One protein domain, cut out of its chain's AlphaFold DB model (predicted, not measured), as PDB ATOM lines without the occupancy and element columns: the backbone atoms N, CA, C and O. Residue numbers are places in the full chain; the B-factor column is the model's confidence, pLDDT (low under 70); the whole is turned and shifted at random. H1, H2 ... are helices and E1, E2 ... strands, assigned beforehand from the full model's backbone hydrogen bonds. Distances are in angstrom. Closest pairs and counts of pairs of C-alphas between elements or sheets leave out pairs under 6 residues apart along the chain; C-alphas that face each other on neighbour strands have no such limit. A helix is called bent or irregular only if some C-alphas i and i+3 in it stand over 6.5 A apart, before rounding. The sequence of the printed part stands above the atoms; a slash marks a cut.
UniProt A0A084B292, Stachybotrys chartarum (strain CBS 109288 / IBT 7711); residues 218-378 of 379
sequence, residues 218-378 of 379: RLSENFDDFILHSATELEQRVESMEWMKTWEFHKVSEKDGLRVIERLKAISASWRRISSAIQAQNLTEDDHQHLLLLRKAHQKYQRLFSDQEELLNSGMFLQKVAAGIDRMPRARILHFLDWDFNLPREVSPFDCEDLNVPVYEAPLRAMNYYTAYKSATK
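Overview. This is residues 218 to 378 of the 379 residues of a protein of Stachybotrys chartarum (strain CBS 109288 / IBT 7711) (UniProt A0A084B292). A long helix, H4, crosses one end of a helical hairpin, H2 and H3, and runs on well past it; the short helix H6 packs on H4 in the corner between H4 and the hairpin. From the far end of H4 an arm sticks out with the free residues 309 to 316, 318 to 324 and 326 to 332, and the chain then folds back through E1 and a long link, with E1 apart from H4. The printed part has 161 residues with seven named helices and one named strand, in the order H1, H2, H3, H4, H5, E1, H6, H7, and its class is mostly helix. It is loose, with a radius of gyration of the C-alphas of 18.8 A, and spans 57 by 41 by 30 A.

Along the chain. Find C-alpha 218 at (174.689, 190.898, 252.569), where H1, residues 218 to 221, begins. After one residue, H2 runs from 223 to 243 over 30.2 A. Go on to residues 254 to 277 for H3, 34.0 A long. Then find C-alpha 285 at (152.447, 178.546, 264.574); from there H4, the longest helix, runs 42.3 A to C-alpha 313 at (177.078, 196.514, 235.315). H5 holds residues 316 to 326 over 15.3 A, and strand E1 residues 333 to 337 over 12.5 A. Past residues 338 to 355, which hold no named element, H6 takes residues 356 to 364, 13.0 A; it is neither bent nor irregular, but only just, with C-alphas 360 and 363 6.2 A apart. H7, residues 369 to 376, measures 10.3 A and ends with C-alpha 376 at (177.497, 199.140, 260.005).

Arrangement. Start at H4, the hub, which touches H1, H2, H3 and H6. With its residues 287 to 291 alone it touches H3, about perpendicular at 79 degrees; look at Ser 270 and Asp 287, the closest C-alphas at 5.8 A. H4 and H2 touch about perpendicular at 76 degrees, the closest C-alphas being those of Phe 223 and His 298, 6.9 A apart. H2 and H3 are a helical hairpin: they touch at a shallow tilt of 22 degrees, opposite ways, with the C-alphas of Ala 231 and Ser 268 closest at 5.2 A. H1 touches H4, the C-alphas of Ser 220 and Gln 302 being closest at 4.9 A, and touches H2 only at the corner, with Leu 219 and Phe 226 closest at 4.5 A between C-alphas. H6 touches H4 the same way at a steep tilt of 37 degrees, only just past shallow; the closest C-alphas, of Tyr 301 and Leu 364, are 5.5 A apart. H3 and H6 are near each other. H2 and H7 are close but not clearly touching: their closest C-alphas, of His 229 and Ser 375, are 7.9 A apart. H4 and H5 are close but not clearly touching too, at a steep tilt of 61 degrees, with C-alphas 311 and 317 closest at 5.8 A. E1 pairs with no named strand, and is apart from H4 and H5, for instance. In H2, H3, H4, H5 and H7 every pair of O i and N i+4 is within hydrogen-bond range; H6 has 2 of 5, beside 2 of 6 pairs of O i and N i+3, and H1 is too short for an O i to N i+4 pair.

Size, cuts and confidence. Look for the two C-alphas farthest apart at Asn 282 and Pro 329, 62.1 A. The printed part has no cut. The link from E1 to H6, 18 residues, is long. Mean pLDDT of the printed part is 85.8; confidence is low, under 70, at residues 277 to 282, 339 to 346 and 374 to 378.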
ATOM      1  N   ARG A 218     174.771 191.763 251.380       92.75
ATOM      2  CA  ARG A 218     174.689 190.898 252.569       92.75
ATOM      3  C   ARG A 218     173.253 190.471 252.852       92.75
ATOM      4  O   ARG A 218     173.000 189.306 253.138       92.75
ATOM      5  N   LEU A 219     172.304 191.399 252.714       93.75
ATOM      6  CA  LEU A 219     170.879 191.129 252.927       93.75
ATOM      7  C   LEU A 219     170.280 190.294 251.786       93.75
ATOM      8  O   LEU A 219     169.330 189.543 251.990       93.75
ATOM      9  N   SER A 220     170.826 190.408 250.576       94.69
ATOM     10  CA  SER A 220     170.427 189.570 249.442       94.69
ATOM     11  C   SER A 220     170.910 188.123 249.612       94.69
ATOM     12  O   SER A 220     170.148 187.174 249.411       94.69
ATOM     13  N   GLU A 221     172.161 187.938 250.025       93.88
ATOM     14  CA  GLU A 221     172.815 186.631 250.116       93.88
ATOM     15  C   GLU A 221     172.432 185.856 251.382       93.88
ATOM     16  O   GLU A 221     172.237 184.640 251.322       93.88
ATOM     17  N   ASN A 222     172.276 186.547 252.515       92.44
ATOM     18  CA  ASN A 222     172.011 185.931 253.808       92.44
ATOM     19  C   ASN A 222     170.599 186.259 254.318       92.44
ATOM     20  O   ASN A 222     170.261 187.403 254.629       92.44
ATOM     21  N   PHE A 223     169.771 185.221 254.440       92.31
ATOM     22  CA  PHE A 223     168.403 185.347 254.937       92.31
ATOM     23  C   PHE A 223     168.346 185.773 256.412       92.31
ATOM     24  O   PHE A 223     167.456 186.536 256.789       92.31
ATOM     25  N   ASP A 224     169.299 185.339 257.235       90.44
ATOM     26  CA  ASP A 224     169.312 185.652 258.667       90.44
ATOM     27  C   ASP A 224     169.623 187.134 258.892       90.44
ATOM     28  O   ASP A 224     168.927 187.805 259.659       90.44
ATOM     29  N   ASP A 225     170.596 187.665 258.143       90.88
ATOM     30  CA  ASP A 225     170.943 189.089 258.155       90.88
ATOM     31  C   ASP A 225     169.773 189.943 257.648       90.88
ATOM     32  O   ASP A 225     169.460 190.981 258.238       90.88
ATOM     33  N   PHE A 226     169.065 189.485 256.608       93.38
ATOM     34  CA  PHE A 226     167.850 190.139 256.114       93.38
ATOM     35  C   PHE A 226     166.766 190.242 257.190       93.38
ATOM     36  O   PHE A 226     166.190 191.318 257.380       93.38
ATOM     37  N   ILE A 227     166.480 189.154 257.912       93.31
ATOM     38  CA  ILE A 227     165.463 189.161 258.973       93.31
ATOM     39  C   ILE A 227     165.903 190.063 260.122       93.31
ATOM     40  O   ILE A 227     165.110 190.877 260.597       93.31
ATOM     41  N   LEU A 228     167.158 189.944 260.558       91.25
ATOM     42  CA  LEU A 228     167.698 190.728 261.664       91.25
ATOM     43  C   LEU A 228     167.652 192.232 261.367       91.25
ATOM     44  O   LEU A 228     167.220 193.022 262.215       91.25
ATOM     45  N   HIS A 229     168.052 192.620 260.155       90.88
ATOM     46  CA  HIS A 229     167.963 193.996 259.677       90.88
ATOM     47  C   HIS A 229     166.506 194.472 259.639       90.88
ATOM     48  O   HIS A 229     166.177 195.500 260.227       90.88
ATOM     49  N   SER A 230     165.614 193.683 259.033       92.12
ATOM     50  CA  SER A 230     164.186 194.010 258.917       92.12
ATOM     51  C   SER A 230     163.511 194.186 260.279       92.12
ATOM     52  O   SER A 230     162.720 195.111 260.461       92.12
ATOM     53  N   ALA A 231     163.834 193.328 261.251       92.69
ATOM     54  CA  ALA A 231     163.325 193.424 262.617       92.69
ATOM     55  C   ALA A 231     163.821 194.698 263.311       92.69
ATOM     56  O   ALA A 231     163.027 195.427 263.899       92.69
ATOM     57  N   THR A 232     165.114 194.997 263.178       90.62
ATOM     58  CA  THR A 232     165.739 196.185 263.773       90.62
ATOM     59  C   THR A 232     165.165 197.486 263.200       90.62
ATOM     60  O   THR A 232     164.917 198.431 263.949       90.62
ATOM     61  N   GLU A 233     164.930 197.547 261.889       88.88
ATOM     62  CA  GLU A 233     164.302 198.708 261.247       88.88
ATOM     63  C   GLU A 233     162.833 198.861 261.662       88.88
ATOM     64  O   GLU A 233     162.381 199.973 261.947       88.88
ATOM     65  N   LEU A 234     162.082 197.754 261.750       91.50
ATOM     66  CA  LEU A 234     160.693 197.786 262.209       91.50
ATOM     67  C   LEU A 234     160.594 198.278 263.659       91.50
ATOM     68  O   LEU A 234     159.754 199.124 263.944       91.50
ATOM     69  N   GLU A 235     161.465 197.814 264.555       92.06
ATOM     70  CA  GLU A 235     161.522 198.268 265.952       92.06
ATOM     71  C   GLU A 235     161.771 199.774 266.051       92.06
ATOM     72  O   GLU A 235     160.973 200.485 266.658       92.06
ATOM     73  N   GLN A 236     162.810 200.284 265.380       88.94
ATOM     74  CA  GLN A 236     163.123 201.719 265.382       88.94
ATOM     75  C   GLN A 236     161.965 202.556 264.831       88.94
ATOM     76  O   GLN A 236     161.663 203.643 265.337       88.94
ATOM     77  N   ARG A 237     161.299 202.058 263.784       87.50
ATOM     78  CA  ARG A 237     160.140 202.721 263.192       87.50
ATOM     79  C   ARG A 237     158.951 202.733 264.149       87.50
ATOM     80  O   ARG A 237     158.301 203.767 264.268       87.50
ATOM     81  N   VAL A 238     158.687 201.630 264.845       91.69
ATOM     82  CA  VAL A 238     157.612 201.520 265.840       91.69
ATOM     83  C   VAL A 238     157.867 202.435 267.038       91.69
ATOM     84  O   VAL A 238     156.968 203.179 267.419       91.69
ATOM     85  N   GLU A 239     159.090 202.460 267.574       90.50
ATOM     86  CA  GLU A 239     159.495 203.386 268.643       90.50
ATOM     87  C   GLU A 239     159.304 204.847 268.219       90.50
ATOM     88  O   GLU A 239     158.739 205.657 268.954       90.50
ATOM     89  N   SER A 240     159.716 205.180 266.993       86.94
ATOM     90  CA  SER A 240     159.549 206.519 266.424       86.94
ATOM     91  C   SER A 240     158.070 206.894 266.266       86.94
ATOM     92  O   SER A 240     157.686 208.022 266.574       86.94
ATOM     93  N   MET A 241     157.228 205.960 265.807       89.38
ATOM     94  CA  MET A 241     155.780 206.159 265.674       89.38
ATOM     95  C   MET A 241     155.101 206.397 267.023       89.38
ATOM     96  O   MET A 241     154.241 207.270 267.128       89.38
ATOM     97  N   GLU A 242     155.488 205.632 268.044       91.44
ATOM     98  CA  GLU A 242     154.972 205.751 269.406       91.44
ATOM     99  C   GLU A 242     155.385 207.073 270.053       91.44
ATOM    100  O   GLU A 242     154.530 207.801 270.560       91.44
ATOM    101  N   TRP A 243     156.666 207.442 269.957       89.94
ATOM    102  CA  TRP A 243     157.170 208.704 270.497       89.94
ATOM    103  C   TRP A 243     156.530 209.925 269.824       89.94
ATOM    104  O   TRP A 243     156.094 210.854 270.505       89.94
ATOM    105  N   MET A 244     156.426 209.919 268.492       89.12
ATOM    106  CA  MET A 244     155.822 211.020 267.733       89.12
ATOM    107  C   MET A 244     154.290 210.975 267.693       89.12
ATOM    108  O   MET A 244     153.687 211.860 267.086       89.12
ATOM    109  N   LYS A 245     153.660 209.951 268.284       90.31
ATOM    110  CA  LYS A 245     152.210 209.711 268.238       90.31
ATOM    111  C   LYS A 245     151.640 209.812 266.825       90.31
ATOM    112  O   LYS A 245     150.648 210.497 266.572       90.31
ATOM    113  N   THR A 246     152.267 209.130 265.867       86.75
ATOM    114  CA  THR A 246     151.984 209.341 264.438       86.75
ATOM    115  C   THR A 246     150.521 209.119 264.048       86.75
ATOM    116  O   THR A 246     150.057 209.719 263.082       86.75
ATOM    117  N   TRP A 247     149.771 208.310 264.802       89.00
ATOM    118  CA  TRP A 247     148.330 208.103 264.606       89.00
ATOM    119  C   TRP A 247     147.504 209.400 264.682       89.00
ATOM    120  O   TRP A 247     146.479 209.497 264.008       89.00
ATOM    121  N   GLU A 248     147.955 210.421 265.418       89.31
ATOM    122  CA  GLU A 248     147.283 211.725 265.485       89.31
ATOM    123  C   GLU A 248     147.282 212.429 264.119       89.31
ATOM    124  O   GLU A 248     146.263 212.989 263.703       89.31
ATOM    125  N   PHE A 249     148.375 212.316 263.352       86.50
ATOM    126  CA  PHE A 249     148.456 212.849 261.985       86.50
ATOM    127  C   PHE A 249     147.509 212.129 261.018       86.50
ATOM    128  O   PHE A 249     147.044 212.725 260.043       86.50
ATOM    129  N   HIS A 250     147.187 210.868 261.315       85.38
ATOM    130  CA  HIS A 250     146.231 210.046 260.574       85.38
ATOM    131  C   HIS A 250     144.791 210.176 261.096       85.38
ATOM    132  O   HIS A 250     143.891 209.527 260.569       85.38
ATOM    133  N   LYS A 251     144.542 211.040 262.095       89.75
ATOM    134  CA  LYS A 251     143.226 211.218 262.739       89.75
ATOM    135  C   LYS A 251     142.652 209.913 263.309       89.75
ATOM    136  O   LYS A 251     141.435 209.734 263.355       89.75
ATOM    137  N   VAL A 252     143.528 209.010 263.739       90.38
ATOM    138  CA  VAL A 252     143.166 207.746 264.384       90.38
ATOM    139  C   VAL A 252     143.106 207.960 265.899       90.38
ATOM    140  O   VAL A 252     143.896 208.725 266.455       90.38
ATOM    141  N   SER A 253     142.152 207.309 266.573       92.94
ATOM    142  CA  SER A 253     142.012 207.408 268.032       92.94
ATOM    143  C   SER A 253     143.259 206.866 268.740       92.94
ATOM    144  O   SER A 253     143.877 205.918 268.258       92.94
ATOM    145  N   GLU A 254     143.619 207.411 269.906       92.12
ATOM    146  CA  GLU A 254     144.786 206.937 270.672       92.12
ATOM    147  C   GLU A 254     144.693 205.435 270.985       92.12
ATOM    148  O   GLU A 254     145.656 204.695 270.808       92.12
ATOM    149  N   LYS A 255     143.497 204.954 271.348       93.69
ATOM    150  CA  LYS A 255     143.242 203.532 271.609       93.69
ATOM    151  C   LYS A 255     143.529 202.654 270.386       93.69
ATOM    152  O   LYS A 255     144.140 201.595 270.523       93.69
ATOM    153  N   ASP A 256     143.068 203.057 269.203       91.94
ATOM    154  CA  ASP A 256     143.293 202.291 267.973       91.94
ATOM    155  C   ASP A 256     144.746 202.404 267.492       91.94
ATOM    156  O   ASP A 256     145.308 201.409 267.032       91.94
ATOM    157  N   GLY A 257     145.370 203.575 267.654       91.81
ATOM    158  CA  GLY A 257     146.783 203.808 267.359       91.81
ATOM    159  C   GLY A 257     147.692 202.903 268.187       91.81
ATOM    160  O   GLY A 257     148.494 202.161 267.622       91.81
ATOM    161  N   LEU A 258     147.493 202.867 269.508       93.25
ATOM    162  CA  LEU A 258     148.230 201.977 270.411       93.25
ATOM    163  C   LEU A 258     147.994 200.497 270.085       93.25
ATOM    164  O   LEU A 258     148.934 199.708 270.111       93.25
ATOM    165  N   ARG A 259     146.773 200.105 269.689       93.38
ATOM    166  CA  ARG A 259     146.502 198.730 269.233       93.38
ATOM    167  C   ARG A 259     147.330 198.359 267.999       93.38
ATOM    168  O   ARG A 259     147.794 197.225 267.903       93.38
ATOM    169  N   VAL A 260     147.500 199.277 267.044       92.94
ATOM    170  CA  VAL A 260     148.362 199.051 265.870       92.94
ATOM    171  C   VAL A 260     149.824 198.923 266.297       92.94
ATOM    172  O   VAL A 260     150.479 197.972 265.879       92.94
ATOM    173  N   ILE A 261     150.309 199.810 267.170       94.12
ATOM    174  CA  ILE A 261     151.678 199.758 267.709       94.12
ATOM    175  C   ILE A 261     151.965 198.417 268.387       94.12
ATOM    176  O   ILE A 261     152.953 197.772 268.047       94.12
ATOM    177  N   GLU A 262     151.084 197.944 269.271       94.44
ATOM    178  CA  GLU A 262     151.256 196.654 269.953       94.44
ATOM    179  C   GLU A 262     151.312 195.475 268.972       94.44
ATOM    180  O   GLU A 262     152.139 194.575 269.116       94.44
ATOM    181  N   ARG A 263     150.501 195.498 267.905       92.88
ATOM    182  CA  ARG A 263     150.582 194.479 266.845       92.88
ATOM    183  C   ARG A 263     151.915 194.538 266.098       92.88
ATOM    184  O   ARG A 263     152.484 193.489 265.813       92.88
ATOM    185  N   LEU A 264     152.424 195.731 265.791       93.44
ATOM    186  CA  LEU A 264     153.724 195.886 265.131       93.44
ATOM    187  C   LEU A 264     154.877 195.407 266.028       93.44
ATOM    188  O   LEU A 264     155.759 194.707 265.532       93.44
ATOM    189  N   LYS A 265     154.833 195.698 267.339       93.88
ATOM    190  CA  LYS A 265     155.781 195.167 268.339       93.88
ATOM    191  C   LYS A 265     155.736 193.638 268.410       93.88
ATOM    192  O   LYS A 265     156.773 192.986 268.500       93.88
ATOM    193  N   ALA A 266     154.544 193.041 268.340       92.50
ATOM    194  CA  ALA A 266     154.401 191.585 268.323       92.50
ATOM    195  C   ALA A 266     155.034 190.956 267.067       92.50
ATOM    196  O   ALA A 266     155.723 189.937 267.171       92.50
ATOM    197  N   ILE A 267     154.855 191.585 265.896       92.75
ATOM    198  CA  ILE A 267     155.472 191.139 264.639       92.75
ATOM    199  C   ILE A 267     156.999 191.265 264.709       92.75
ATOM    200  O   ILE A 267     157.696 190.304 264.381       92.75
ATOM    201  N   SER A 268     157.539 192.397 265.171       92.38
ATOM    202  CA  SER A 268     158.995 192.565 265.285       92.38
ATOM    203  C   SER A 268     159.613 191.561 266.262       92.38
ATOM    204  O   SER A 268     160.633 190.943 265.950       92.38
ATOM    205  N   ALA A 269     158.950 191.298 267.391       90.56
ATOM    206  CA  ALA A 269     159.365 190.270 268.340       90.56
ATOM    207  C   ALA A 269     159.339 188.859 267.722       90.56
ATOM    208  O   ALA A 269     160.228 188.052 268.001       90.56
ATOM    209  N   SER A 270     158.354 188.553 266.869       91.31
ATOM    210  CA  SER A 270     158.328 187.305 266.096       91.31
ATOM    211  C   SER A 270     159.525 187.204 265.155       91.31
ATOM    212  O   SER A 270     160.233 186.200 265.172       91.31
ATOM    213  N   TRP A 271     159.839 188.261 264.406       92.56
ATOM    214  CA  TRP A 271     160.995 188.270 263.507       92.56
ATOM    215  C   TRP A 271     162.324 188.093 264.257       92.56
ATOM    216  O   TRP A 271     163.173 187.320 263.812       92.56
ATOM    217  N   ARG A 272     162.485 188.717 265.433       90.06
ATOM    218  CA  ARG A 272     163.640 188.506 266.330       90.06
ATOM    219  C   ARG A 272     163.767 187.058 266.786       90.06
ATOM    220  O   ARG A 272     164.869 186.505 266.763       90.06
ATOM    221  N   ARG A 273     162.651 186.437 267.187       88.06
ATOM    222  CA  ARG A 273     162.629 185.008 267.527       88.06
ATOM    223  C   ARG A 273     163.022 184.171 266.325       88.06
ATOM    224  O   ARG A 273     163.892 183.334 266.481       88.06
ATOM    225  N   ILE A 274     162.465 184.424 265.142       88.50
ATOM    226  CA  ILE A 274     162.795 183.682 263.915       88.50
ATOM    227  C   ILE A 274     164.293 183.777 263.606       88.50
ATOM    228  O   ILE A 274     164.938 182.746 263.443       88.50
ATOM    229  N   SER A 275     164.855 184.988 263.608       85.06
ATOM    230  CA  SER A 275     166.289 185.224 263.389       85.06
ATOM    231  C   SER A 275     167.170 184.497 264.415       85.06
ATOM    232  O   SER A 275     168.228 183.988 264.065       85.06
ATOM    233  N   SER A 276     166.709 184.369 265.663       78.31
ATOM    234  CA  SER A 276     167.446 183.677 266.735       78.31
ATOM    235  C   SER A 276     167.195 182.158 266.776       78.31
ATOM    236  O   SER A 276     168.024 181.399 267.274       78.31
ATOM    237  N   ALA A 277     166.043 181.689 266.284       65.56
ATOM    238  CA  ALA A 277     165.528 180.331 266.477       65.56
ATOM    239  C   ALA A 277     165.761 179.388 265.294       65.56
ATOM    240  O   ALA A 277     165.494 178.193 265.436       65.56
ATOM    241  N   ILE A 278     166.336 179.859 264.182       57.41
ATOM    242  CA  ILE A 278     166.878 178.972 263.134       57.41
ATOM    243  C   ILE A 278     167.890 177.969 263.729       57.41
ATOM    244  O   ILE A 278     168.065 176.877 263.194       57.41
ATOM    245  N   GLN A 279     168.448 178.265 264.912       51.62
ATOM    246  CA  GLN A 279     169.299 177.361 265.688       51.62
ATOM    247  C   GLN A 279     168.596 176.617 266.855       51.62
ATOM    248  O   GLN A 279     169.197 175.701 267.408       51.62
ATOM    249  N   ALA A 280     167.350 176.946 267.244       54.03
ATOM    250  CA  ALA A 280     166.773 176.548 268.549       54.03
ATOM    251  C   ALA A 280     165.422 175.782 268.531       54.03
ATOM    252  O   ALA A 280     164.921 175.435 269.597       54.03
ATOM    253  N   GLN A 281     164.827 175.507 267.360       58.81
ATOM    254  CA  GLN A 281     163.658 174.611 267.155       58.81
ATOM    255  C   GLN A 281     162.361 174.886 267.967       58.81
ATOM    256  O   GLN A 281     161.478 174.034 267.997       58.81
ATOM    257  N   ASN A 282     162.170 176.078 268.544       67.75
ATOM    258  CA  ASN A 282     160.964 176.435 269.315       67.75
ATOM    259  C   ASN A 282     160.163 177.584 268.667       67.75
ATOM    260  O   ASN A 282     160.005 178.648 269.263       67.75
ATOM    261  N   LEU A 283     159.687 177.397 267.431       78.06
ATOM    262  CA  LEU A 283     158.829 178.376 266.744       78.06
ATOM    263  C   LEU A 283     157.344 178.089 266.999       78.06
ATOM    264  O   LEU A 283     156.908 176.941 266.927       78.06
ATOM    265  N   THR A 284     156.561 179.137 267.257       83.69
ATOM    266  CA  THR A 284     155.092 179.043 267.353       83.69
ATOM    267  C   THR A 284     154.448 178.959 265.962       83.69
ATOM    268  O   THR A 284     155.100 179.247 264.959       83.69
ATOM    269  N   GLU A 285     153.169 178.580 265.863       82.75
ATOM    270  CA  GLU A 285     152.447 178.546 264.574       82.75
ATOM    271  C   GLU A 285     152.421 179.929 263.888       82.75
ATOM    272  O   GLU A 285     152.670 180.038 262.687       82.75
ATOM    273  N   ASP A 286     152.233 181.005 264.658       83.56
ATOM    274  CA  ASP A 286     152.276 182.379 264.139       83.56
ATOM    275  C   ASP A 286     153.669 182.746 263.597       83.56
ATOM    276  O   ASP A 286     153.789 183.374 262.540       83.56
ATOM    277  N   ASP A 287     154.741 182.295 264.260       87.25
ATOM    278  CA  ASP A 287     156.106 182.503 263.770       87.25
ATOM    279  C   ASP A 287     156.341 181.769 262.431       87.25
ATOM    280  O   ASP A 287     157.046 182.284 261.559       87.25
ATOM    281  N   HIS A 288     155.717 180.603 262.210       86.62
ATOM    282  CA  HIS A 288     155.797 179.896 260.925       86.62
ATOM    283  C   HIS A 288     155.128 180.688 259.792       86.62
ATOM    284  O   HIS A 288     155.668 180.749 258.682       86.62
ATOM    285  N   GLN A 289     153.997 181.348 260.056       89.44
ATOM    286  CA  GLN A 289     153.343 182.213 259.067       89.44
ATOM    287  C   GLN A 289     154.216 183.423 258.715       89.44
ATOM    288  O   GLN A 289     154.424 183.730 257.536       89.44
ATOM    289  N   HIS A 290     154.795 184.079 259.722       91.31
ATOM    290  CA  HIS A 290     155.721 185.191 259.514       91.31
ATOM    291  C   HIS A 290     156.990 184.759 258.763       91.31
ATOM    292  O   HIS A 290     157.427 185.463 257.852       91.31
ATOM    293  N   LEU A 291     157.524 183.565 259.039       90.88
ATOM    294  CA  LEU A 291     158.650 182.986 258.302       90.88
ATOM    295  C   LEU A 291     158.336 182.801 256.807       90.88
ATOM    296  O   LEU A 291     159.172 183.118 255.957       90.88
ATOM    297  N   LEU A 292     157.138 182.319 256.457       91.38
ATOM    298  CA  LEU A 292     156.724 182.177 255.055       91.38
ATOM    299  C   LEU A 292     156.653 183.530 254.334       91.38
ATOM    300  O   LEU A 292     157.070 183.633 253.175       91.38
ATOM    301  N   LEU A 293     156.145 184.568 255.002       93.25
ATOM    302  CA  LEU A 293     156.082 185.924 254.453       93.25
ATOM    303  C   LEU A 293     157.479 186.543 254.302       93.25
ATOM    304  O   LEU A 293     157.779 187.104 253.247       93.25
ATOM    305  N   LEU A 294     158.359 186.363 255.292       93.75
ATOM    306  CA  LEU A 294     159.756 186.802 255.238       93.75
ATOM    307  C   LEU A 294     160.513 186.147 254.080       93.75
ATOM    308  O   LEU A 294     161.203 186.841 253.342       93.75
ATOM    309  N   ARG A 295     160.339 184.838 253.852       93.69
ATOM    310  CA  ARG A 295     160.961 184.142 252.709       93.69
ATOM    311  C   ARG A 295     160.501 184.708 251.369       93.69
ATOM    312  O   ARG A 295     161.318 184.912 250.475       93.69
ATOM    313  N   LYS A 296     159.203 184.990 251.221       95.00
ATOM    314  CA  LYS A 296     158.667 185.631 250.007       95.00
ATOM    315  C   LYS A 296     159.241 187.035 249.812       95.00
ATOM    316  O   LYS A 296     159.585 187.398 248.687       95.00
ATOM    317  N   ALA A 297     159.354 187.812 250.889       94.69
ATOM    318  CA  ALA A 297     159.960 189.138 250.850       94.69
ATOM    319  C   ALA A 297     161.444 189.057 250.460       94.69
ATOM    320  O   ALA A 297     161.866 189.753 249.543       94.69
ATOM    321  N   HIS A 298     162.211 188.145 251.059       95.81
ATOM    322  CA  HIS A 298     163.626 187.947 250.745       95.81
ATOM    323  C   HIS A 298     163.852 187.538 249.287       95.81
ATOM    324  O   HIS A 298     164.645 188.167 248.598       95.81
ATOM    325  N   GLN A 299     163.066 186.599 248.754       96.69
ATOM    326  CA  GLN A 299     163.120 186.249 247.327       96.69
ATOM    327  C   GLN A 299     162.856 187.456 246.415       96.69
ATOM    328  O   GLN A 299     163.440 187.573 245.337       96.69
ATOM    329  N   LYS A 300     161.956 188.359 246.819       95.56
ATOM    330  CA  LYS A 300     161.694 189.598 246.081       95.56
ATOM    331  C   LYS A 300     162.854 190.586 246.224       95.56
ATOM    332  O   LYS A 300     163.215 191.203 245.227       95.56
ATOM    333  N   TYR A 301     163.460 190.695 247.404       95.31
ATOM    334  CA  TYR A 301     164.661 191.497 247.640       95.31
ATOM    335  C   TYR A 301     165.828 191.031 246.762       95.31
ATOM    336  O   TYR A 301     166.428 191.844 246.071       95.31
ATOM    337  N   GLN A 302     166.078 189.721 246.692       96.81
ATOM    338  CA  GLN A 302     167.120 189.123 245.847       96.81
ATOM    339  C   GLN A 302     166.955 189.476 244.367       96.81
ATOM    340  O   GLN A 302     167.929 189.793 243.682       96.81
ATOM    341  N   ARG A 303     165.713 189.457 243.864       95.69
ATOM    342  CA  ARG A 303     165.411 189.885 242.489       95.69
ATOM    343  C   ARG A 303     165.694 191.370 242.294       95.69
ATOM    344  O   ARG A 303     166.364 191.725 241.340       95.69
ATOM    345  N   LEU A 304     165.242 192.220 243.218       93.62
ATOM    346  CA  LEU A 304     165.471 193.667 243.151       93.62
ATOM    347  C   LEU A 304     166.966 194.022 243.190       93.62
ATOM    348  O   LEU A 304     167.399 194.899 242.446       93.62
ATOM    349  N   PHE A 305     167.746 193.318 244.012       95.00
ATOM    350  CA  PHE A 305     169.203 193.418 244.040       95.00
ATOM    351  C   PHE A 305     169.821 193.005 242.697       95.00
ATOM    352  O   PHE A 305     170.596 193.762 242.123       95.00
ATOM    353  N   SER A 306     169.424 191.848 242.158       95.38
ATOM    354  CA  SER A 306     169.941 191.345 240.875       95.38
ATOM    355  C   SER A 306     169.630 192.299 239.715       95.38
ATOM    356  O   SER A 306     170.511 192.602 238.914       95.38
ATOM    357  N   ASP A 307     168.403 192.827 239.658       93.81
ATOM    358  CA  ASP A 307     167.981 193.807 238.651       93.81
ATOM    359  C   ASP A 307     168.808 195.103 238.757       93.81
ATOM    360  O   ASP A 307     169.176 195.707 237.744       93.81
ATOM    361  N   GLN A 308     169.104 195.554 239.982       94.00
ATOM    362  CA  GLN A 308     169.944 196.729 240.212       94.00
ATOM    363  C   GLN A 308     171.392 196.486 239.761       94.00
ATOM    364  O   GLN A 308     171.957 197.338 239.073       94.00
ATOM    365  N   GLU A 309     171.967 195.332 240.091       94.50
ATOM    366  CA  GLU A 309     173.316 194.947 239.665       94.50
ATOM    367  C   GLU A 309     173.427 194.860 238.140       94.50
ATOM    368  O   GLU A 309     174.396 195.345 237.555       94.50
ATOM    369  N   GLU A 310     172.419 194.315 237.456       94.44
ATOM    370  CA  GLU A 310     172.387 194.292 235.992       94.44
ATOM    371  C   GLU A 310     172.397 195.715 235.408       94.44
ATOM    372  O   GLU A 310     173.148 196.012 234.472       94.44
ATOM    373  N   LEU A 311     171.608 196.633 235.976       93.00
ATOM    374  CA  LEU A 311     171.551 198.033 235.541       93.00
ATOM    375  C   LEU A 311     172.870 198.785 235.757       93.00
ATOM    376  O   LEU A 311     173.225 199.631 234.926       93.00
ATOM    377  N   LEU A 312     173.573 198.492 236.852       91.69
ATOM    378  CA  LEU A 312     174.877 199.071 237.164       91.69
ATOM    379  C   LEU A 312     175.959 198.519 236.231       91.69
ATOM    380  O   LEU A 312     176.639 199.295 235.559       91.69
ATOM    381  N   ASN A 313     176.053 197.194 236.112       93.50
ATOM    382  CA  ASN A 313     177.078 196.514 235.315       93.50
ATOM    383  C   ASN A 313     176.932 196.773 233.809       93.50
ATOM    384  O   ASN A 313     177.924 196.902 233.095       93.50
ATOM    385  N   SER A 314     175.699 196.899 233.313       94.19
ATOM    386  CA  SER A 314     175.435 197.243 231.910       94.19
ATOM    387  C   SER A 314     175.667 198.723 231.583       94.19
ATOM    388  O   SER A 314     175.701 199.101 230.410       94.19
ATOM    389  N   GLY A 315     175.762 199.595 232.595       92.62
ATOM    390  CA  GLY A 315     175.790 201.047 232.417       92.62
ATOM    391  C   GLY A 315     174.485 201.636 231.858       92.62
ATOM    392  O   GLY A 315     174.440 202.827 231.529       92.62
ATOM    393  N   MET A 316     173.411 200.840 231.753       91.31
ATOM    394  CA  MET A 316     172.145 201.274 231.157       91.31
ATOM    395  C   MET A 316     171.535 202.452 231.910       91.31
ATOM    396  O   MET A 316     171.016 203.366 231.271       91.31
ATOM    397  N   PHE A 317     171.624 202.478 233.243       92.19
ATOM    398  CA  PHE A 317     171.093 203.594 234.029       92.19
ATOM    399  C   PHE A 317     171.676 204.936 233.565       92.19
ATOM    400  O   PHE A 317     170.931 205.831 233.167       92.19
ATOM    401  N   LEU A 318     173.007 205.050 233.522       93.38
ATOM    402  CA  LEU A 318     173.690 206.280 233.115       93.38
ATOM    403  C   LEU A 318     173.333 206.679 231.680       93.38
ATOM    404  O   LEU A 318     172.993 207.835 231.433       93.38
ATOM    405  N   GLN A 319     173.346 205.723 230.748       95.19
ATOM    406  CA  GLN A 319     173.018 205.981 229.344       95.19
ATOM    407  C   GLN A 319     171.586 206.504 229.176       95.19
ATOM    408  O   GLN A 319     171.353 207.479 228.460       95.19
ATOM    409  N   LYS A 320     170.614 205.878 229.847       95.12
ATOM    410  CA  LYS A 320     169.198 206.256 229.762       95.12
ATOM    411  C   LYS A 320     168.923 207.600 230.425       95.12
ATOM    412  O   LYS A 320     168.175 208.404 229.867       95.12
ATOM    413  N   VAL A 321     169.547 207.858 231.574       94.69
ATOM    414  CA  VAL A 321     169.442 209.140 232.281       94.69
ATOM    415  C   VAL A 321     170.038 210.261 231.432       94.69
ATOM    416  O   VAL A 321     169.352 211.248 231.171       94.69
ATOM    417  N   ALA A 322     171.257 210.082 230.916       95.38
ATOM    418  CA  ALA A 322     171.921 211.059 230.054       95.38
ATOM    419  C   ALA A 322     171.112 211.346 228.780       95.38
ATOM    420  O   ALA A 322     170.824 212.503 228.477       95.38
ATOM    421  N   ALA A 323     170.650 210.301 228.083       95.94
ATOM    422  CA  ALA A 323     169.818 210.452 226.891       95.94
ATOM    423  C   ALA A 323     168.462 211.114 227.184       95.94
ATOM    424  O   ALA A 323     167.892 211.773 226.317       95.94
ATOM    425  N   GLY A 324     167.901 210.926 228.381       96.00
ATOM    426  CA  GLY A 324     166.679 211.618 228.782       96.00
ATOM    427  C   GLY A 324     166.916 213.092 229.109       96.00
ATOM    428  O   GLY A 324     166.100 213.919 228.707       96.00
ATOM    429  N   ILE A 325     168.030 213.429 229.768       95.69
ATOM    430  CA  ILE A 325     168.433 214.820 230.040       95.69
ATOM    431  C   ILE A 325     168.671 215.579 228.731       95.69
ATOM    432  O   ILE A 325     168.184 216.697 228.591       95.69
ATOM    433  N   ASP A 326     169.330 214.958 227.750       95.50
ATOM    434  CA  ASP A 326     169.578 215.552 226.428       95.50
ATOM    435  C   ASP A 326     168.277 215.979 225.713       95.50
ATOM    436  O   ASP A 326     168.208 217.013 225.050       95.50
ATOM    437  N   ARG A 327     167.175 215.250 225.944       95.06
ATOM    438  CA  ARG A 327     165.840 215.582 225.411       95.06
ATOM    439  C   ARG A 327     165.100 216.669 226.196       95.06
ATOM    440  O   ARG A 327     164.025 217.098 225.775       95.06
ATOM    441  N   MET A 328     165.625 217.111 227.338       94.31
ATOM    442  CA  MET A 328     164.996 218.090 228.226       94.31
ATOM    443  C   MET A 328     165.737 219.436 228.146       94.31
ATOM    444  O   MET A 328     166.604 219.724 228.968       94.31
ATOM    445  N   PRO A 329     165.369 220.341 227.218       89.62
ATOM    446  CA  PRO A 329     166.154 221.546 226.915       89.62
ATOM    447  C   PRO A 329     166.268 222.554 228.074       89.62
ATOM    448  O   PRO A 329     167.084 223.476 228.025       89.62
ATOM    449  N   ARG A 330     165.421 222.422 229.103       88.12
ATOM    450  CA  ARG A 330     165.429 223.275 230.298       88.12
ATOM    451  C   ARG A 330     166.000 222.582 231.538       88.12
ATOM    452  O   ARG A 330     166.129 223.257 232.557       88.12
ATOM    453  N   ALA A 331     166.380 221.303 231.463       91.81
ATOM    454  CA  ALA A 331     166.977 220.576 232.577       91.81
ATOM    455  C   ALA A 331     168.426 221.038 232.785       91.81
ATOM    456  O   ALA A 331     169.351 220.540 232.154       91.81
ATOM    457  N   ARG A 332     168.618 222.050 233.637       88.12
ATOM    458  CA  ARG A 332     169.932 222.664 233.908       88.12
ATOM    459  C   ARG A 332     170.584 222.156 235.189       88.12
ATOM    460  O   ARG A 332     171.720 222.515 235.466       88.12
ATOM    461  N   ILE A 333     169.863 221.354 235.966       88.00
ATOM    462  CA  ILE A 333     170.290 220.894 237.281       88.00
ATOM    463  C   ILE A 333     170.177 219.368 237.321       88.00
ATOM    464  O   ILE A 333     169.093 218.819 237.113       88.00
ATOM    465  N   LEU A 334     171.293 218.703 237.619       90.94
ATOM    466  CA  LEU A 334     171.350 217.280 237.938       90.94
ATOM    467  C   LEU A 334     171.743 217.131 239.406       90.94
ATOM    468  O   LEU A 334     172.803 217.591 239.815       90.94
ATOM    469  N   HIS A 335     170.872 216.514 240.195       87.75
ATOM    470  CA  HIS A 335     171.091 216.266 241.615       87.75
ATOM    471  C   HIS A 335     171.266 214.779 241.866       87.75
ATOM    472  O   HIS A 335     170.427 213.984 241.450       87.75
ATOM    473  N   PHE A 336     172.308 214.430 242.608       88.06
ATOM    474  CA  PHE A 336     172.469 213.102 243.178       88.06
ATOM    475  C   PHE A 336     171.901 213.120 244.590       88.06
ATOM    476  O   PHE A 336     172.253 213.983 245.394       88.06
ATOM    477  N   LEU A 337     170.962 212.219 244.854       83.50
ATOM    478  CA  LEU A 337     170.267 212.131 246.126       83.50
ATOM    479  C   LEU A 337     170.431 210.753 246.724       83.50
ATOM    480  O   LEU A 337     170.385 209.740 246.035       83.50
ATOM    481  N   ASP A 338     170.523 210.772 248.036       78.31
ATOM    482  CA  ASP A 338     170.652 209.597 248.880       78.31
ATOM    483  C   ASP A 338     169.812 209.785 250.151       78.31
ATOM    484  O   ASP A 338     170.203 209.478 251.270       78.31
ATOM    485  N   TRP A 339     168.702 210.501 249.989       68.94
ATOM    486  CA  TRP A 339     167.785 210.867 251.054       68.94
ATOM    487  C   TRP A 339     166.371 211.033 250.484       68.94
ATOM    488  O   TRP A 339     166.153 211.479 249.350       68.94
ATOM    489  N   ASP A 340     165.402 210.606 251.289       58.09
ATOM    490  CA  ASP A 340     164.066 210.185 250.869       58.09
ATOM    491  C   ASP A 340     163.048 211.328 250.733       58.09
ATOM    492  O   ASP A 340     162.267 211.595 251.643       58.09
ATOM    493  N   PHE A 341     162.960 211.966 249.561       50.91
ATOM    494  CA  PHE A 341     161.799 212.824 249.236       50.91
ATOM    495  C   PHE A 341     160.807 212.214 248.241       50.91
ATOM    496  O   PHE A 341     159.747 212.793 248.014       50.91
ATOM    497  N   ASN A 342     161.142 211.090 247.596       46.03
ATOM    498  CA  ASN A 342     160.398 210.609 246.423       46.03
ATOM    499  C   ASN A 342     160.043 209.122 246.428       46.03
ATOM    500  O   ASN A 342     159.540 208.633 245.412       46.03
ATOM    501  N   LEU A 343     160.261 208.397 247.531       48.88
ATOM    502  CA  LEU A 343     159.622 207.091 247.643       48.88
ATOM    503  C   LEU A 343     158.095 207.283 247.560       48.88
ATOM    504  O   LEU A 343     157.581 208.308 248.026       48.88
ATOM    505  N   PRO A 344     157.361 206.343 246.930       47.44
ATOM    506  CA  PRO A 344     155.907 206.313 247.023       47.44
ATOM    507  C   PRO A 344     155.526 206.526 248.482       47.44
ATOM    508  O   PRO A 344     156.174 205.925 249.341       47.44
ATOM    509  N   ARG A 345     154.539 207.403 248.745       53.34
ATOM    510  CA  ARG A 345     154.021 207.635 250.101       53.34
ATOM    511  C   ARG A 345     153.926 206.283 250.776       53.34
ATOM    512  O   ARG A 345     153.185 205.421 250.307       53.34
ATOM    513  N   GLU A 346     154.754 206.113 251.795       63.47
ATOM    514  CA  GLU A 346     154.756 204.916 252.597       63.47
ATOM    515  C   GLU A 346     153.312 204.656 253.002       63.47
ATOM    516  O   GLU A 346     152.650 205.545 253.544       63.47
ATOM    517  N   VAL A 347     152.802 203.479 252.645       70.31
ATOM    518  CA  VAL A 347     151.469 203.099 253.076       70.31
ATOM    519  C   VAL A 347     151.558 203.001 254.591       70.31
ATOM    520  O   VAL A 347     152.307 202.186 255.135       70.31
ATOM    521  N   SER A 348     150.896 203.933 255.267       80.56
ATOM    522  CA  SER A 348     150.969 204.005 256.713       80.56
ATOM    523  C   SER A 348     150.298 202.762 257.291       80.56
ATOM    524  O   SER A 348     149.202 202.415 256.844       80.56
ATOM    525  N   PRO A 349     150.887 202.108 258.306       84.38
ATOM    526  CA  PRO A 349     150.211 201.037 259.035       84.38
ATOM    527  C   PRO A 349     148.854 201.474 259.610       84.38
ATOM    528  O   PRO A 349     147.987 200.637 259.828       84.38
ATOM    529  N   PHE A 350     148.654 202.780 259.821       84.81
ATOM    530  CA  PHE A 350     147.397 203.362 260.299       84.81
ATOM    531  C   PHE A 350     146.329 203.527 259.205       84.81
ATOM    532  O   PHE A 350     145.156 203.675 259.533       84.81
ATOM    533  N   ASP A 351     146.715 203.475 257.926       83.19
ATOM    534  CA  ASP A 351     145.812 203.623 256.776       83.19
ATOM    535  C   ASP A 351     145.395 202.259 256.179       83.19
ATOM    536  O   ASP A 351     144.756 202.212 255.128       83.19
ATOM    537  N   CYS A 352     145.782 201.138 256.805       80.19
ATOM    538  CA  CYS A 352     145.583 199.780 256.290       80.19
ATOM    539  C   CYS A 352     144.856 198.865 257.273       80.19
ATOM    540  O   CYS A 352     145.201 198.793 258.449       80.19
ATOM    541  N   GLU A 353     143.903 198.088 256.756       76.81
ATOM    542  CA  GLU A 353     143.253 197.011 257.517       76.81
ATOM    543  C   GLU A 353     144.190 195.807 257.706       76.81
ATOM    544  O   GLU A 353     144.263 195.234 258.797       76.81
ATOM    545  N   ASP A 354     144.950 195.459 256.661       83.62
ATOM    546  CA  ASP A 354     145.972 194.415 256.705       83.62
ATOM    547  C   ASP A 354     147.364 195.025 256.902       83.62
ATOM    548  O   ASP A 354     147.942 195.627 255.995       83.62
ATOM    549  N   LEU A 355     147.920 194.833 258.101       85.19
ATOM    550  CA  LEU A 355     149.262 195.295 258.455       85.19
ATOM    551  C   LEU A 355     150.361 194.551 257.689       85.19
ATOM    552  O   LEU A 355     151.473 195.066 257.596       85.19
ATOM    553  N   ASN A 356     150.082 193.380 257.112       83.56
ATOM    554  CA  ASN A 356     151.102 192.620 256.398       83.56
ATOM    555  C   ASN A 356     151.617 193.374 255.165       83.56
ATOM    556  O   ASN A 356     152.809 193.342 254.878       83.56
ATOM    557  N   VAL A 357     150.762 194.109 254.454       82.06
ATOM    558  CA  VAL A 357     151.189 194.865 253.267       82.06
ATOM    559  C   VAL A 357     152.252 195.921 253.621       82.06
ATOM    560  O   VAL A 357     153.385 195.797 253.150       82.06
ATOM    561  N   PRO A 358     151.978 196.913 254.490       84.44
ATOM    562  CA  PRO A 358     152.966 197.940 254.811       84.44
ATOM    563  C   PRO A 358     154.179 197.404 255.585       84.44
ATOM    564  O   PRO A 358     155.241 198.026 255.537       84.44
ATOM    565  N   VAL A 359     154.049 196.273 256.290       88.69
ATOM    566  CA  VAL A 359     155.140 195.680 257.078       88.69
ATOM    567  C   VAL A 359     156.097 194.861 256.213       88.69
ATOM    568  O   VAL A 359     157.302 195.051 256.325       88.69
ATOM    569  N   TYR A 360     155.602 193.994 255.326       90.19
ATOM    570  CA  TYR A 360     156.458 193.125 254.503       90.19
ATOM    571  C   TYR A 360     156.946 193.789 253.212       90.19
ATOM    572  O   TYR A 360     157.885 193.296 252.586       90.19
ATOM    573  N   GLU A 361     156.364 194.924 252.813       87.81
ATOM    574  CA  GLU A 361     156.927 195.753 251.744       87.81
ATOM    575  C   GLU A 361     158.033 196.697 252.225       87.81
ATOM    576  O   GLU A 361     158.875 197.091 251.417       87.81
ATOM    577  N   ALA A 362     158.074 197.054 253.516       86.06
ATOM    578  CA  ALA A 362     159.085 197.978 254.031       86.06
ATOM    579  C   ALA A 362     160.530 197.455 253.859       86.06
ATOM    580  O   ALA A 362     161.353 198.226 253.363       86.06
ATOM    581  N   PRO A 363     160.836 196.167 254.134       88.19
ATOM    582  CA  PRO A 363     162.162 195.589 253.900       88.19
ATOM    583  C   PRO A 363     162.618 195.577 252.438       88.19
ATOM    584  O   PRO A 363     163.798 195.399 252.161       88.19
ATOM    585  N   LEU A 364     161.703 195.743 251.477       89.50
ATOM    586  CA  LEU A 364     162.018 195.712 250.043       89.50
ATOM    587  C   LEU A 364     162.560 197.043 249.515       89.50
ATOM    588  O   LEU A 364     162.768 197.205 248.306       89.50
ATOM    589  N   ARG A 365     162.732 198.029 250.393       85.56
ATOM    590  CA  ARG A 365     163.278 199.328 250.027       85.56
ATOM    591  C   ARG A 365     164.781 199.239 249.857       85.56
ATOM    592  O   ARG A 365     165.476 198.609 250.647       85.56
ATOM    593  N   ALA A 366     165.260 199.912 248.821       86.75
ATOM    594  CA  ALA A 366     166.675 200.193 248.692       86.75
ATOM    595  C   ALA A 366     167.102 201.110 249.851       86.75
ATOM    596  O   ALA A 366     166.363 202.017 250.245       86.75
ATOM    597  N   MET A 367     168.278 200.841 250.396       85.94
ATOM    598  CA  MET A 367     168.881 201.572 251.494       85.94
ATOM    599  C   MET A 367     169.458 202.892 250.997       85.94
ATOM    600  O   MET A 367     169.980 202.984 249.884       85.94
ATOM    601  N   ASN A 368     169.397 203.900 251.856       84.81
ATOM    602  CA  ASN A 368     170.211 205.097 251.717       84.81
ATOM    603  C   ASN A 368     171.510 204.950 252.532       84.81
ATOM    604  O   ASN A 368     171.604 204.102 253.432       84.81
ATOM    605  N   TYR A 369     172.519 205.774 252.249       78.25
ATOM    606  CA  TYR A 369     173.811 205.699 252.946       78.25
ATOM    607  C   TYR A 369     173.697 205.904 254.454       78.25
ATOM    608  O   TYR A 369     174.434 205.285 255.217       78.25
ATOM    609  N   TYR A 370     172.762 206.736 254.915       73.00
ATOM    610  CA  TYR A 370     172.570 206.965 256.344       73.00
ATOM    611  C   TYR A 370     172.112 205.692 257.076       73.00
ATOM    612  O   TYR A 370     172.666 205.347 258.125       73.00
ATOM    613  N   THR A 371     171.149 204.962 256.510       72.25
ATOM    614  CA  THR A 371     170.680 203.674 257.042       72.25
ATOM    615  C   THR A 371     171.784 202.619 256.979       72.25
ATOM    616  O   THR A 371     171.978 201.868 257.941       72.25
ATOM    617  N   ALA A 372     172.566 202.590 255.897       73.88
ATOM    618  CA  ALA A 372     173.704 201.681 255.770       73.88
ATOM    619  C   ALA A 372     174.802 201.964 256.810       73.88
ATOM    620  O   ALA A 372     175.262 201.047 257.490       73.88
ATOM    621  N   TYR A 373     175.161 203.234 257.008       72.75
ATOM    622  CA  TYR A 373     176.146 203.664 258.003       72.75
ATOM    623  C   TYR A 373     175.717 203.305 259.432       72.75
ATOM    624  O   TYR A 373     176.511 202.775 260.214       72.75
ATOM    625  N   LYS A 374     174.443 203.530 259.774       67.69
ATOM    626  CA  LYS A 374     173.874 203.109 261.065       67.69
ATOM    627  C   LYS A 374     173.911 201.596 261.262       67.69
ATOM    628  O   LYS A 374     174.178 201.136 262.368       67.69
ATOM    629  N   SER A 375     173.636 200.836 260.207       62.72
ATOM    630  CA  SER A 375     173.659 199.372 260.261       62.72
ATOM    631  C   SER A 375     175.083 198.838 260.448       62.72
ATOM    632  O   SER A 375     175.279 197.861 261.158       62.72
ATOM    633  N   ALA A 376     176.086 199.507 259.871       60.88
ATOM    634  CA  ALA A 376     177.497 199.140 260.005       60.88
ATOM    635  C   ALA A 376     178.112 199.482 261.376       60.88
ATOM    636  O   ALA A 376     179.105 198.879 261.754       60.88
ATOM    637  N   THR A 377     177.542 200.439 262.115       54.16
ATOM    638  CA  THR A 377     178.046 200.878 263.435       54.16
ATOM    639  C   THR A 377     177.362 200.194 264.624       54.16
ATOM    640  O   THR A 377     177.742 200.441 265.766       54.16
ATOM    641  N   LYS A 378     176.345 199.358 264.372       48.97
ATOM    642  CA  LYS A 378     175.621 198.569 265.387       48.97
ATOM    643  C   LYS A 378     175.945 197.063 265.358       48.97
ATOM    644  O   LYS A 378     175.393 196.332 266.179       48.97
TER     645      LYS A 378